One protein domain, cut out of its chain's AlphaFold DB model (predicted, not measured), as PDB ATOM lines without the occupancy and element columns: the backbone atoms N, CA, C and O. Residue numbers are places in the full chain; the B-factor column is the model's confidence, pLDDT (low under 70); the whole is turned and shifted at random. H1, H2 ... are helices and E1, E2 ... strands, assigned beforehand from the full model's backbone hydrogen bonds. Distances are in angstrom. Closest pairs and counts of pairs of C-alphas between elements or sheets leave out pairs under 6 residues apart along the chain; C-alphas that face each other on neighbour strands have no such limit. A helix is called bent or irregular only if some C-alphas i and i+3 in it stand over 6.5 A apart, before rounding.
ATOM      1  N   GLU A   4     140.631 179.595 201.275       90.88
ATOM      2  CA  GLU A   4     139.195 179.802 201.528       90.88
ATOM      3  C   GLU A   4     138.683 181.132 200.957       90.88
ATOM      4  O   GLU A   4     137.601 181.177 200.374       90.88
ATOM      5  N   ASP A   5     139.481 182.200 201.059       91.38
ATOM      6  CA  ASP A   5     139.146 183.497 200.468       91.38
ATOM      7  C   ASP A   5     139.158 183.437 198.942       91.38
ATOM      8  O   ASP A   5     138.246 183.945 198.297       91.38
ATOM      9  N   ILE A   6     140.142 182.754 198.354       89.31
ATOM     10  CA  ILE A   6     140.207 182.559 196.901       89.31
ATOM     11  C   ILE A   6     139.010 181.745 196.414       89.31
ATOM     12  O   ILE A   6     138.381 182.123 195.429       89.31
ATOM     13  N   ASP A   7     138.673 180.648 197.091       91.62
ATOM     14  CA  ASP A   7     137.547 179.793 196.715       91.62
ATOM     15  C   ASP A   7     136.219 180.564 196.805       91.62
ATOM     16  O   ASP A   7     135.375 180.461 195.911       91.62
ATOM     17  N   ARG A   8     136.060 181.418 197.825       93.31
ATOM     18  CA  ARG A   8     134.917 182.333 197.944       93.31
ATOM     19  C   ARG A   8     134.879 183.359 196.810       93.31
ATOM     20  O   ARG A   8     133.831 183.531 196.188       93.31
ATOM     21  N   LEU A   9     136.008 183.996 196.494       91.81
ATOM     22  CA  LEU A   9     136.101 184.935 195.374       91.81
ATOM     23  C   LEU A   9     135.795 184.254 194.035       91.81
ATOM     24  O   LEU A   9     135.098 184.838 193.215       91.81
ATOM     25  N   ARG A  10     136.253 183.015 193.811       90.62
ATOM     26  CA  ARG A  10     135.926 182.228 192.606       90.62
ATOM     27  C   ARG A  10     134.440 181.940 192.494       90.62
ATOM     28  O   ARG A  10     133.901 181.986 191.394       90.62
ATOM     29  N   ALA A  11     133.785 181.629 193.609       91.00
ATOM     30  CA  ALA A  11     132.351 181.379 193.614       91.00
ATOM     31  C   ALA A  11     131.549 182.644 193.258       91.00
ATOM     32  O   ALA A  11     130.553 182.557 192.546       91.00
ATOM     33  N   GLU A  12     131.987 183.814 193.730       89.88
ATOM     34  CA  GLU A  12     131.272 185.081 193.534       89.88
ATOM     35  C   GLU A  12     131.636 185.799 192.218       89.88
ATOM     36  O   GLU A  12     130.780 186.433 191.596       89.88
ATOM     37  N   TYR A  13     132.886 185.667 191.766       88.31
ATOM     38  CA  TYR A  13     133.468 186.348 190.604       88.31
ATOM     39  C   TYR A  13     134.212 185.366 189.672       88.31
ATOM     40  O   TYR A  13     135.392 185.573 189.369       88.31
ATOM     41  N   PRO A  14     133.555 184.303 189.165       85.38
ATOM     42  CA  PRO A  14     134.217 183.168 188.503       85.38
ATOM     43  C   PRO A  14     135.055 183.537 187.275       85.38
ATOM     44  O   PRO A  14     135.969 182.808 186.906       85.38
ATOM     45  N   TYR A  15     134.764 184.672 186.646       83.06
ATOM     46  CA  TYR A  15     135.444 185.122 185.436       83.06
ATOM     47  C   TYR A  15     136.612 186.086 185.671       83.06
ATOM     48  O   TYR A  15     137.367 186.362 184.743       83.06
ATOM     49  N   TYR A  16     136.750 186.616 186.887       85.00
ATOM     50  CA  TYR A  16     137.778 187.605 187.236       85.00
ATOM     51  C   TYR A  16     138.874 187.025 188.135       85.00
ATOM     52  O   TYR A  16     139.854 187.707 188.431       85.00
ATOM     53  N   VAL A  17     138.707 185.775 188.574       84.81
ATOM     54  CA  VAL A  17     139.563 185.140 189.573       84.81
ATOM     55  C   VAL A  17     140.389 184.031 188.930       84.81
ATOM     56  O   VAL A  17     139.925 182.909 188.741       84.81
ATOM     57  N   SER A  18     141.637 184.357 188.606       82.38
ATOM     58  CA  SER A  18     142.653 183.450 188.059       82.38
ATOM     59  C   SER A  18     143.610 182.934 189.145       82.38
ATOM     60  O   SER A  18     143.577 183.374 190.294       82.38
ATOM     61  N   ASP A  19     144.441 181.940 188.813       82.62
ATOM     62  CA  ASP A  19     145.384 181.322 189.765       82.62
ATOM     63  C   ASP A  19     146.475 182.284 190.266       82.62
ATOM     64  O   ASP A  19     147.008 182.104 191.356       82.62
ATOM     65  N   ASP A  20     146.793 183.339 189.520       81.19
ATOM     66  CA  ASP A  20     147.756 184.369 189.924       81.19
ATOM     67  C   ASP A  20     147.306 185.181 191.152       81.19
ATOM     68  O   ASP A  20     148.159 185.720 191.862       81.19
ATOM     69  N   LEU A  21     146.015 185.172 191.513       82.62
ATOM     70  CA  LEU A  21     145.535 185.712 192.793       82.62
ATOM     71  C   LEU A  21     146.105 184.984 194.018       82.62
ATOM     72  O   LEU A  21     146.139 185.562 195.104       82.62
ATOM     73  N   LEU A  22     146.644 183.767 193.858       79.56
ATOM     74  CA  LEU A  22     147.407 183.083 194.912       79.56
ATOM     75  C   LEU A  22     148.611 183.910 195.384       79.56
ATOM     76  O   LEU A  22     149.022 183.792 196.540       79.56
ATOM     77  N   SER A  23     149.160 184.761 194.510       85.88
ATOM     78  CA  SER A  23     150.288 185.638 194.832       85.88
ATOM     79  C   SER A  23     149.889 186.880 195.635       85.88
ATOM     80  O   SER A  23     150.756 187.517 196.238       85.88
ATOM     81  N   VAL A  24     148.595 187.224 195.686       91.56
ATOM     82  CA  VAL A  24     148.111 188.413 196.396       91.56
ATOM     83  C   VAL A  24     148.234 188.207 197.908       91.56
ATOM     84  O   VAL A  24     147.824 187.163 198.416       91.56
ATOM     85  N   PRO A  25     148.790 189.166 198.664       93.56
ATOM     86  CA  PRO A  25     148.882 189.078 200.118       93.56
ATOM     87  C   PRO A  25     147.515 189.013 200.815       93.56
ATOM     88  O   PRO A  25     146.549 189.624 200.366       93.56
ATOM     89  N   ASP A  26     147.439 188.299 201.941       94.19
ATOM     90  CA  ASP A  26     146.194 188.091 202.702       94.19
ATOM     91  C   ASP A  26     145.536 189.412 203.117       94.19
ATOM     92  O   ASP A  26     144.329 189.578 202.965       94.19
ATOM     93  N   GLY A  27     146.332 190.385 203.571       95.69
ATOM     94  CA  GLY A  27     145.830 191.687 204.008       95.69
ATOM     95  C   GLY A  27     145.180 192.518 202.899       95.69
ATOM     96  O   GLY A  27     144.509 193.504 203.185       95.69
ATOM     97  N   TRP A  28     145.339 192.134 201.631       96.00
ATOM     98  CA  TRP A  28     144.746 192.840 200.491       96.00
ATOM     99  C   TRP A  28     143.417 192.238 200.015       96.00
ATOM    100  O   TRP A  28     142.884 192.690 199.003       96.00
ATOM    101  N   ILE A  29     142.839 191.276 200.746       94.94
ATOM    102  CA  ILE A  29     141.519 190.717 200.417       94.94
ATOM    103  C   ILE A  29     140.422 191.794 200.355       94.94
ATOM    104  O   ILE A  29     139.665 191.831 199.392       94.94
ATOM    105  N   GLY A  30     140.378 192.720 201.318       94.75
ATOM    106  CA  GLY A  30     139.365 193.783 201.358       94.75
ATOM    107  C   GLY A  30     139.422 194.743 200.157       94.75
ATOM    108  O   GLY A  30     138.394 194.955 199.503       94.75
ATOM    109  N   PRO A  31     140.601 195.307 199.819       96.12
ATOM    110  CA  PRO A  31     140.777 196.072 198.583       96.12
ATOM    111  C   PRO A  31     140.384 195.290 197.322       96.12
ATOM    112  O   PRO A  31     139.684 195.815 196.454       96.12
ATOM    113  N   LEU A  32     140.763 194.010 197.235       94.62
ATOM    114  CA  LEU A  32     140.436 193.160 196.089       94.62
ATOM    115  C   LEU A  32     138.924 192.936 195.935       94.62
ATOM    116  O   LEU A  32     138.392 193.052 194.832       94.62
ATOM    117  N   GLU A  33     138.212 192.654 197.023       94.00
ATOM    118  CA  GLU A  33     136.751 192.523 197.015       94.00
ATOM    119  C   GLU A  33     136.066 193.810 196.571       94.00
ATOM    120  O   GLU A  33     135.137 193.784 195.763       94.00
ATOM    121  N   THR A  34     136.543 194.947 197.079       95.25
ATOM    122  CA  THR A  34     136.021 196.263 196.709       95.25
ATOM    123  C   THR A  34     136.213 196.512 195.217       95.25
ATOM    124  O   THR A  34     135.267 196.918 194.539       95.25
ATOM    125  N   PHE A  35     137.397 196.201 194.684       94.62
ATOM    126  CA  PHE A  35     137.690 196.273 193.256       94.62
ATOM    127  C   PHE A  35     136.752 195.385 192.428       94.62
ATOM    128  O   PHE A  35     136.107 195.879 191.505       94.62
ATOM    129  N   LEU A  36     136.614 194.099 192.770       92.12
ATOM    130  CA  LEU A  36     135.782 193.149 192.020       92.12
ATOM    131  C   LEU A  36     134.297 193.529 192.062       92.12
ATOM    132  O   LEU A  36     133.602 193.472 191.043       92.12
ATOM    133  N   LYS A  37     133.820 193.997 193.221       90.75
ATOM    134  CA  LYS A  37     132.463 194.513 193.384       90.75
ATOM    135  C   LYS A  37     132.227 195.739 192.505       90.75
ATOM    136  O   LYS A  37     131.223 195.772 191.799       90.75
ATOM    137  N   LYS A  38     133.140 196.722 192.512       91.12
ATOM    138  CA  LYS A  38     133.052 197.908 191.642       91.12
ATOM    139  C   LYS A  38     133.102 197.503 190.161       91.12
ATOM    140  O   LYS A  38     132.265 197.954 189.384       91.12
ATOM    141  N   LEU A  39     133.993 196.591 189.772       89.12
ATOM    142  CA  LEU A  39     134.113 196.111 188.392       89.12
ATOM    143  C   LEU A  39     132.811 195.480 187.877       89.12
ATOM    144  O   LEU A  39     132.392 195.749 186.751       89.12
ATOM    145  N   ARG A  40     132.115 194.709 188.722       85.12
ATOM    146  CA  ARG A  40     130.800 194.138 188.393       85.12
ATOM    147  C   ARG A  40     129.737 195.206 188.107       85.12
ATOM    148  O   ARG A  40     128.813 194.937 187.346       85.12
ATOM    149  N   THR A  41     129.868 196.413 188.666       84.12
ATOM    150  CA  THR A  41     128.925 197.518 188.408       84.12
ATOM    151  C   THR A  41     129.130 198.207 187.060       84.12
ATOM    152  O   THR A  41     128.206 198.859 186.586       84.12
ATOM    153  N   ILE A  42     130.292 198.033 186.413       82.00
ATOM    154  CA  ILE A  42     130.521 198.546 185.051       82.00
ATOM    155  C   ILE A  42     129.772 197.698 184.007       82.00
ATOM    156  O   ILE A  42     129.472 198.181 182.917       82.00
ATOM    157  N   ALA A  43     129.449 196.435 184.322       66.50
ATOM    158  CA  ALA A  43     128.732 195.541 183.413       66.50
ATOM    159  C   ALA A  43     127.375 196.122 182.981       66.50
ATOM    160  O   ALA A  43     126.651 196.722 183.777       66.50
ATOM    161  N   TRP A  44     127.035 195.927 181.701       59.84
ATOM    162  CA  TRP A  44     125.799 196.433 181.100       59.84
ATOM    163  C   TRP A  44     124.567 195.930 181.883       59.84
ATOM    164  O   TRP A  44     124.525 194.739 182.198       59.84
ATOM    165  N   PRO A  45     123.546 196.775 182.150       54.62
ATOM    166  CA  PRO A  45     122.395 196.410 182.988       54.62
ATOM    167  C   PRO A  45     121.631 195.163 182.526       54.62
ATOM    168  O   PRO A  45     121.042 194.438 183.320       54.62
ATOM    169  N   GLU A  46     121.630 194.915 181.219       58.75
ATOM    170  CA  GLU A  46     120.920 193.786 180.607       58.75
ATOM    171  C   GLU A  46     121.743 192.487 180.583       58.75
ATOM    172  O   GLU A  46     121.232 191.450 180.178       58.75
ATOM    173  N   ASP A  47     123.017 192.532 180.992       61.69
ATOM    174  CA  ASP A  47     123.975 191.440 180.792       61.69
ATOM    175  C   ASP A  47     125.063 191.435 181.884       61.69
ATOM    176  O   ASP A  47     126.265 191.341 181.618       61.69
ATOM    177  N   HIS A  48     124.638 191.532 183.147       55.72
ATOM    178  CA  HIS A  48     125.515 191.513 184.328       55.72
ATOM    179  C   HIS A  48     126.395 190.253 184.458       55.72
ATOM    180  O   HIS A  48     127.318 190.235 185.275       55.72
ATOM    181  N   ASP A  49     126.137 189.229 183.641       56.69
ATOM    182  CA  ASP A  49     126.901 187.982 183.574       56.69
ATOM    183  C   ASP A  49     128.028 188.014 182.523       56.69
ATOM    184  O   ASP A  49     128.785 187.049 182.393       56.69
ATOM    185  N   LYS A  50     128.175 189.109 181.762       65.00
ATOM    186  CA  LYS A  50     129.232 189.231 180.751       65.00
ATOM    187  C   LYS A  50     130.534 189.754 181.339       65.00
ATOM    188  O   LYS A  50     130.615 190.839 181.908       65.00
ATOM    189  N   VAL A  51     131.589 188.987 181.089       70.50
ATOM    190  CA  VAL A  51     132.980 189.364 181.344       70.50
ATOM    191  C   VAL A  51     133.350 190.519 180.425       70.50
ATOM    192  O   VAL A  51     133.506 190.336 179.217       70.50
ATOM    193  N   LEU A  52     133.470 191.724 180.979       77.00
ATOM    194  CA  LEU A  52     133.887 192.887 180.195       77.00
ATOM    195  C   LEU A  52     135.371 192.807 179.840       77.00
ATOM    196  O   LEU A  52     135.779 193.163 178.730       77.00
ATOM    197  N   VAL A  53     136.169 192.339 180.797       86.94
ATOM    198  CA  VAL A  53     137.626 192.393 180.757       86.94
ATOM    199  C   VAL A  53     138.255 191.125 181.308       86.94
ATOM    200  O   VAL A  53     137.743 190.523 182.246       86.94
ATOM    201  N   ALA A  54     139.399 190.758 180.750       88.88
ATOM    202  CA  ALA A  54     140.320 189.814 181.350       88.88
ATOM    203  C   ALA A  54     141.305 190.593 182.226       88.88
ATOM    204  O   ALA A  54     141.737 191.692 181.857       88.88
ATOM    205  N   LEU A  55     141.642 190.015 183.376       90.75
ATOM    206  CA  LEU A  55     142.537 190.603 184.362       90.75
ATOM    207  C   LEU A  55     143.802 189.761 184.470       90.75
ATOM    208  O   LEU A  55     143.739 188.533 184.428       90.75
ATOM    209  N   GLN A  56     144.933 190.431 184.640       91.38
ATOM    210  CA  GLN A  56     146.187 189.808 185.035       91.38
ATOM    211  C   GLN A  56     146.789 190.604 186.187       91.38
ATOM    212  O   GLN A  56     146.878 191.834 186.128       91.38
ATOM    213  N   TRP A  57     147.215 189.897 187.226       90.62
ATOM    214  CA  TRP A  57     147.638 190.492 188.482       90.62
ATOM    215  C   TRP A  57     149.161 190.449 188.600       90.62
ATOM    216  O   TRP A  57     149.796 189.420 188.376       90.62
ATOM    217  N   GLN A  58     149.764 191.571 188.985       91.94
ATOM    218  CA  GLN A  58     151.181 191.640 189.318       91.94
ATOM    219  C   GLN A  58     151.356 192.282 190.691       91.94
ATOM    220  O   GLN A  58     151.127 193.476 190.883       91.94
ATOM    221  N   VAL A  59     151.793 191.474 191.652       91.75
ATOM    222  CA  VAL A  59     152.081 191.922 193.017       91.75
ATOM    223  C   VAL A  59     153.494 192.492 193.067       91.75
ATOM    224  O   VAL A  59     154.468 191.787 192.806       91.75
ATOM    225  N   GLY A  60     153.603 193.781 193.385       90.06
ATOM    226  CA  GLY A  60     154.870 194.467 193.615       90.06
ATOM    227  C   GLY A  60     155.142 194.702 195.101       90.06
ATOM    228  O   GLY A  60     154.341 194.368 195.974       90.06
ATOM    229  N   THR A  61     156.284 195.325 195.398       89.81
ATOM    230  CA  THR A  61     156.622 195.745 196.768       89.81
ATOM    231  C   THR A  61     155.709 196.880 197.240       89.81
ATOM    232  O   THR A  61     155.248 196.870 198.381       89.81
ATOM    233  N   ASN A  62     155.385 197.813 196.343       90.19
ATOM    234  CA  ASN A  62     154.593 199.015 196.604       90.19
ATOM    235  C   ASN A  62     153.150 198.924 196.064       90.19
ATOM    236  O   ASN A  62     152.684 199.821 195.358       90.19
ATOM    237  N   GLY A  63     152.469 197.814 196.344       92.44
ATOM    238  CA  GLY A  63     151.078 197.590 195.941       92.44
ATOM    239  C   GLY A  63     150.914 196.608 194.781       92.44
ATOM    240  O   GLY A  63     151.861 195.936 194.358       92.44
ATOM    241  N   ILE A  64     149.682 196.516 194.283       93.56
ATOM    242  CA  ILE A  64     149.309 195.649 193.164       93.56
ATOM    243  C   ILE A  64     149.158 196.454 191.870       93.56
ATOM    244  O   ILE A  64     148.714 197.602 191.876       93.56
ATOM    245  N   MET A  65     149.523 195.838 190.750       92.19
ATOM    246  CA  MET A  65     149.176 196.304 189.411       92.19
ATOM    247  C   MET A  65     148.217 195.306 188.773       92.19
ATOM    248  O   MET A  65     148.415 194.093 188.881       92.19
ATOM    249  N   VAL A  66     147.192 195.822 188.097       92.06
ATOM    250  CA  VAL A  66     146.223 195.013 187.354       92.06
ATOM    251  C   VAL A  66     146.275 195.418 185.896       92.06
ATOM    252  O   VAL A  66     145.997 196.564 185.547       92.06
ATOM    253  N   TYR A  67     146.636 194.469 185.043       91.25
ATOM    254  CA  TYR A  67     146.570 194.639 183.602       91.25
ATOM    255  C   TYR A  67     145.189 194.221 183.131       91.25
ATOM    256  O   TYR A  67     144.716 193.128 183.447       91.25
ATOM    257  N   VAL A  68     144.547 195.106 182.375       90.62
ATOM    258  CA  VAL A  68     143.171 194.921 181.937       90.62
ATOM    259  C   VAL A  68     143.123 194.837 180.421       90.62
ATOM    260  O   VAL A  68     143.605 195.730 179.729       90.62
ATOM    261  N   THR A  69     142.526 193.765 179.902       89.38
ATOM    262  CA  THR A  69     142.317 193.576 178.461       89.38
ATOM    263  C   THR A  69     140.823 193.468 178.164       89.38
ATOM    264  O   THR A  69     140.162 192.615 178.756       89.38
ATOM    265  N   PRO A  70     140.257 194.284 177.254       87.44
ATOM    266  CA  PRO A  70     138.847 194.179 176.897       87.44
ATOM    267  C   PRO A  70     138.560 192.837 176.211       87.44
ATOM    268  O   PRO A  70     139.214 192.476 175.234       87.44
ATOM    269  N   VAL A  71     137.566 192.107 176.720       86.38
ATOM    270  CA  VAL A  71     137.087 190.837 176.140       86.38
ATOM    271  C   VAL A  71     135.953 191.102 175.154       86.38
ATOM    272  O   VAL A  71     135.864 190.465 174.104       86.38
ATOM    273  N   LEU A  72     135.096 192.080 175.457       79.06
ATOM    274  CA  LEU A  72     134.092 192.546 174.509       79.06
ATOM    275  C   LEU A  72     134.725 193.436 173.440       79.06
ATOM    276  O   LEU A  72     135.582 194.274 173.725       79.06
ATOM    277  N   GLY A  73     134.240 193.302 172.204       80.25
ATOM    278  CA  GLY A  73     134.653 194.176 171.110       80.25
ATOM    279  C   GLY A  73     134.378 195.649 171.428       80.25
ATOM    280  O   GLY A  73     133.348 195.983 172.011       80.25
ATOM    281  N   ILE A  74     135.269 196.540 170.982       80.25
ATOM    282  CA  ILE A  74     135.282 197.970 171.348       80.25
ATOM    283  C   ILE A  74     133.941 198.698 171.141       80.25
ATOM    284  O   ILE A  74     133.608 199.608 171.881       80.25
ATOM    285  N   LYS A  75     133.112 198.258 170.186       83.75
ATOM    286  CA  LYS A  75     131.778 198.833 169.919       83.75
ATOM    287  C   LYS A  75     130.754 198.603 171.040       83.75
ATOM    288  O   LYS A  75     129.654 199.136 170.967       83.75
ATOM    289  N   LYS A  76     131.070 197.744 172.009       80.31
ATOM    290  CA  LYS A  76     130.250 197.463 173.195       80.31
ATOM    291  C   LYS A  76     130.672 198.288 174.411       80.31
ATOM    292  O   LYS A  76     130.024 198.185 175.443       80.31
ATOM    293  N   TRP A  77     131.735 199.078 174.281       82.88
ATOM    294  CA  TRP A  77     132.220 199.965 175.323       82.88
ATOM    295  C   TRP A  77     131.632 201.355 175.139       82.88
ATOM    296  O   TRP A  77     131.760 201.957 174.073       82.88
ATOM    297  N   ASP A  78     131.022 201.865 176.200       84.88
ATOM    298  CA  ASP A  78     130.731 203.285 176.328       84.88
ATOM    299  C   ASP A  78     131.961 204.017 176.911       84.88
ATOM    300  O   ASP A  78     132.657 203.443 177.757       84.88
ATOM    301  N   PRO A  79     132.268 205.265 176.506       88.75
ATOM    302  CA  PRO A  79     133.395 206.006 177.068       88.75
ATOM    303  C   PRO A  79     133.367 206.137 178.597       88.75
ATOM    304  O   PRO A  79     134.433 206.113 179.213       88.75
ATOM    305  N   LEU A  80     132.189 206.214 179.229       88.94
ATOM    306  CA  LEU A  80     132.098 206.284 180.691       88.94
ATOM    307  C   LEU A  80     132.503 204.963 181.350       88.94
ATOM    308  O   LEU A  80     133.105 204.985 182.418       88.94
ATOM    309  N   MET A  81     132.257 203.819 180.702       87.00
ATOM    310  CA  MET A  81     132.727 202.516 181.195       87.00
ATOM    311  C   MET A  81     134.252 202.434 181.204       87.00
ATOM    312  O   MET A  81     134.840 201.889 182.136       87.00
ATOM    313  N   ALA A  82     134.899 202.982 180.171       88.44
ATOM    314  CA  ALA A  82     136.354 203.011 180.091       88.44
ATOM    315  C   ALA A  82     136.958 203.903 181.187       88.44
ATOM    316  O   ALA A  82     137.925 203.502 181.827       88.44
ATOM    317  N   ILE A  83     136.365 205.076 181.440       92.44
ATOM    318  CA  ILE A  83     136.796 205.972 182.525       92.44
ATOM    319  C   ILE A  83     136.596 205.301 183.887       92.44
ATOM    320  O   ILE A  83     137.549 205.211 184.654       92.44
ATOM    321  N   ALA A  84     135.410 204.745 184.148       91.88
ATOM    322  CA  ALA A  84     135.119 204.056 185.405       91.88
ATOM    323  C   ALA A  84     136.085 202.888 185.659       91.88
ATOM    324  O   ALA A  84     136.525 202.670 186.785       91.88
ATOM    325  N   LEU A  85     136.459 202.142 184.613       92.12
ATOM    326  CA  LEU A  85     137.449 201.074 184.733       92.12
ATOM    327  C   LEU A  85     138.818 201.613 185.170       92.12
ATOM    328  O   LEU A  85     139.449 201.022 186.043       92.12
ATOM    329  N   LEU A  86     139.276 202.715 184.569       93.38
ATOM    330  CA  LEU A  86     140.552 203.338 184.926       93.38
ATOM    331  C   LEU A  86     140.548 203.839 186.374       93.38
ATOM    332  O   LEU A  86     141.514 203.596 187.091       93.38
ATOM    333  N   GLU A  87     139.456 204.469 186.809       95.81
ATOM    334  CA  GLU A  87     139.282 204.936 188.191       95.81
ATOM    335  C   GLU A  87     139.346 203.773 189.190       95.81
ATOM    336  O   GLU A  87     140.074 203.839 190.174       95.81
ATOM    337  N   ILE A  88     138.661 202.662 188.910       95.19
ATOM    338  CA  ILE A  88     138.658 201.486 189.795       95.19
ATOM    339  C   ILE A  88     140.043 200.823 189.873       95.19
ATOM    340  O   ILE A  88     140.429 200.325 190.934       95.19
ATOM    341  N   VAL A  89     140.795 200.794 188.767       95.44
ATOM    342  CA  VAL A  89     142.172 200.272 188.752       95.44
ATOM    343  C   VAL A  89     143.112 201.178 189.551       95.44
ATOM    344  O   VAL A  89     143.940 200.665 190.309       95.44
ATOM    345  N   ASP A  90     142.987 202.501 189.411       96.00
ATOM    346  CA  ASP A  90     143.792 203.460 190.174       96.00
ATOM    347  C   ASP A  90     143.472 203.398 191.675       96.00
ATOM    348  O   ASP A  90     144.391 203.295 192.492       96.00
ATOM    349  N   ASP A  91     142.186 203.317 192.030       96.69
ATOM    350  CA  ASP A  91     141.713 203.120 193.402       96.69
ATOM    351  C   ASP A  91     142.360 201.886 194.045       96.69
ATOM    352  O   ASP A  91     142.919 201.976 195.136       96.69
ATOM    353  N   LEU A  92     142.335 200.730 193.371       96.31
ATOM    354  CA  LEU A  92     142.931 199.499 193.901       96.31
ATOM    355  C   LEU A  92     144.441 199.653 194.137       96.31
ATOM    356  O   LEU A  92     144.977 199.203 195.158       96.31
ATOM    357  N   ARG A  93     145.146 200.286 193.196       95.19
ATOM    358  CA  ARG A  93     146.577 200.558 193.345       95.19
ATOM    359  C   ARG A  93     146.830 201.462 194.555       95.19
ATOM    360  O   ARG A  93     147.714 201.154 195.352       95.19
ATOM    361  N   GLY A  94     146.053 202.531 194.717       95.62
ATOM    362  CA  GLY A  94     146.151 203.441 195.858       95.62
ATOM    363  C   GLY A  94     145.837 202.759 197.193       95.62
ATOM    364  O   GLY A  94     146.597 202.892 198.151       95.62
ATOM    365  N   GLU A  95     144.767 201.964 197.251       96.75
ATOM    366  CA  GLU A  95     144.378 201.222 198.454       96.75
ATOM    367  C   GLU A  95     145.462 200.222 198.875       96.75
ATOM    368  O   GLU A  95     145.811 200.139 200.051       96.75
ATOM    369  N   THR A  96     146.058 199.485 197.935       96.81
ATOM    370  CA  THR A  96     147.117 198.512 198.267       96.81
ATOM    371  C   THR A  96     148.447 199.157 198.664       96.81
ATOM    372  O   THR A  96     149.253 198.513 199.336       96.81
ATOM    373  N   GLN A  97     148.675 200.429 198.320       96.12
ATOM    374  CA  GLN A  97     149.847 201.202 198.756       96.12
ATOM    375  C   GLN A  97     149.776 201.657 200.213       96.12
ATOM    376  O   GLN A  97     150.815 201.904 200.826       96.12
ATOM    377  N   THR A  98     148.569 201.738 200.770       96.31
ATOM    378  CA  THR A  98     148.323 202.149 202.160       96.31
ATOM    379  C   THR A  98     147.800 201.011 203.034       96.31
ATOM    380  O   THR A  98     147.695 201.152 204.247       96.31
ATOM    381  N   THR A  99     147.528 199.840 202.452       97.62
ATOM    382  CA  THR A  99     147.009 198.674 203.172       97.62
ATOM    383  C   THR A  99     148.118 197.677 203.502       97.62
ATOM    384  O   THR A  99     148.837 197.199 202.622       97.62
ATOM    385  N   CYS A 100     148.243 197.294 204.771       96.12
ATOM    386  CA  CYS A 100     149.215 196.305 205.218       96.12
ATOM    387  C   CYS A 100     148.965 194.968 204.521       96.12
ATOM    388  O   CYS A 100     147.889 194.385 204.642       96.12
TER     389      CYS A 100
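AT A GLANCE: This is residues 4 to 100 of the 132 residues of an uncharacterized protein of Ensifer sp. LC14 (UniProt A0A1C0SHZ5). Two long helices, H3 and H4, pack side by side and run opposite ways, and the shorter H1 extends them into a loose row of three. Across from this row lies a two-stranded hairpin, E1 and E2, with E2 next to H4 and the small H2 packing on E1. The printed part has 97 residues, in the order H1, H2, H3, E1, E2, H4; the sheet, E1 - E2, is antiparallel and the class is mixed, helices and strands. The whole is compact, with a radius of gyration of the C-alphas of 13.2 A, and only just elongated, spanning 38 by 25 by 17 A.

HOW THE PARTS SIT: H1, residues 4 to 12, is close to but not clearly touching H3, residues 26 to 42, the closest C-alphas being those of Asp 5 and Ile 29, 7.6 A apart; they run the same way at a shallow tilt of 4 degrees. The closest C-alphas of H2, residues 19 to 23, and E1, residues 53 to 60, are those of Asp 20 and Trp 57, 6.3 A apart. H3 touches H4, residues 79 to 98, at Ile 42 and Met 81, their closest C-alphas, 6.0 A apart, at a shallow tilt of 10 degrees, opposite ways. E1 and E2, residues 63 to 70, form a hairpin, with N 56 and O 67 at 3.0 A, within hydrogen-bond range. The closest C-alphas of E2 and H4 are those of Gly 63 and Thr 96, 4.7 A apart. Every O i to N i+4 pair is within range in H1 and H4, 10 of 13 in H3, and 0 of 1 in H2, where 2 of 2 O i to N i+3 pairs are.

IN THESE COORDINATES: H1 begins at C-alpha 4 (139.195, 179.802, 201.528). H3 measures 25.8 A and is irregular, with C-alphas 27 and 30 7.3 A apart. E1 measures 21.6 A and E2 22.9 A. H4, 29.5 A long, ends at C-alpha 98 (148.323, 202.149, 202.160).

THE WHOLE: The C-alphas farthest apart, those of Lys 75 and Cys 100, are 39.5 A apart. The printed part has no cut and no long link. Residues 43 to 50 have pLDDT under 70.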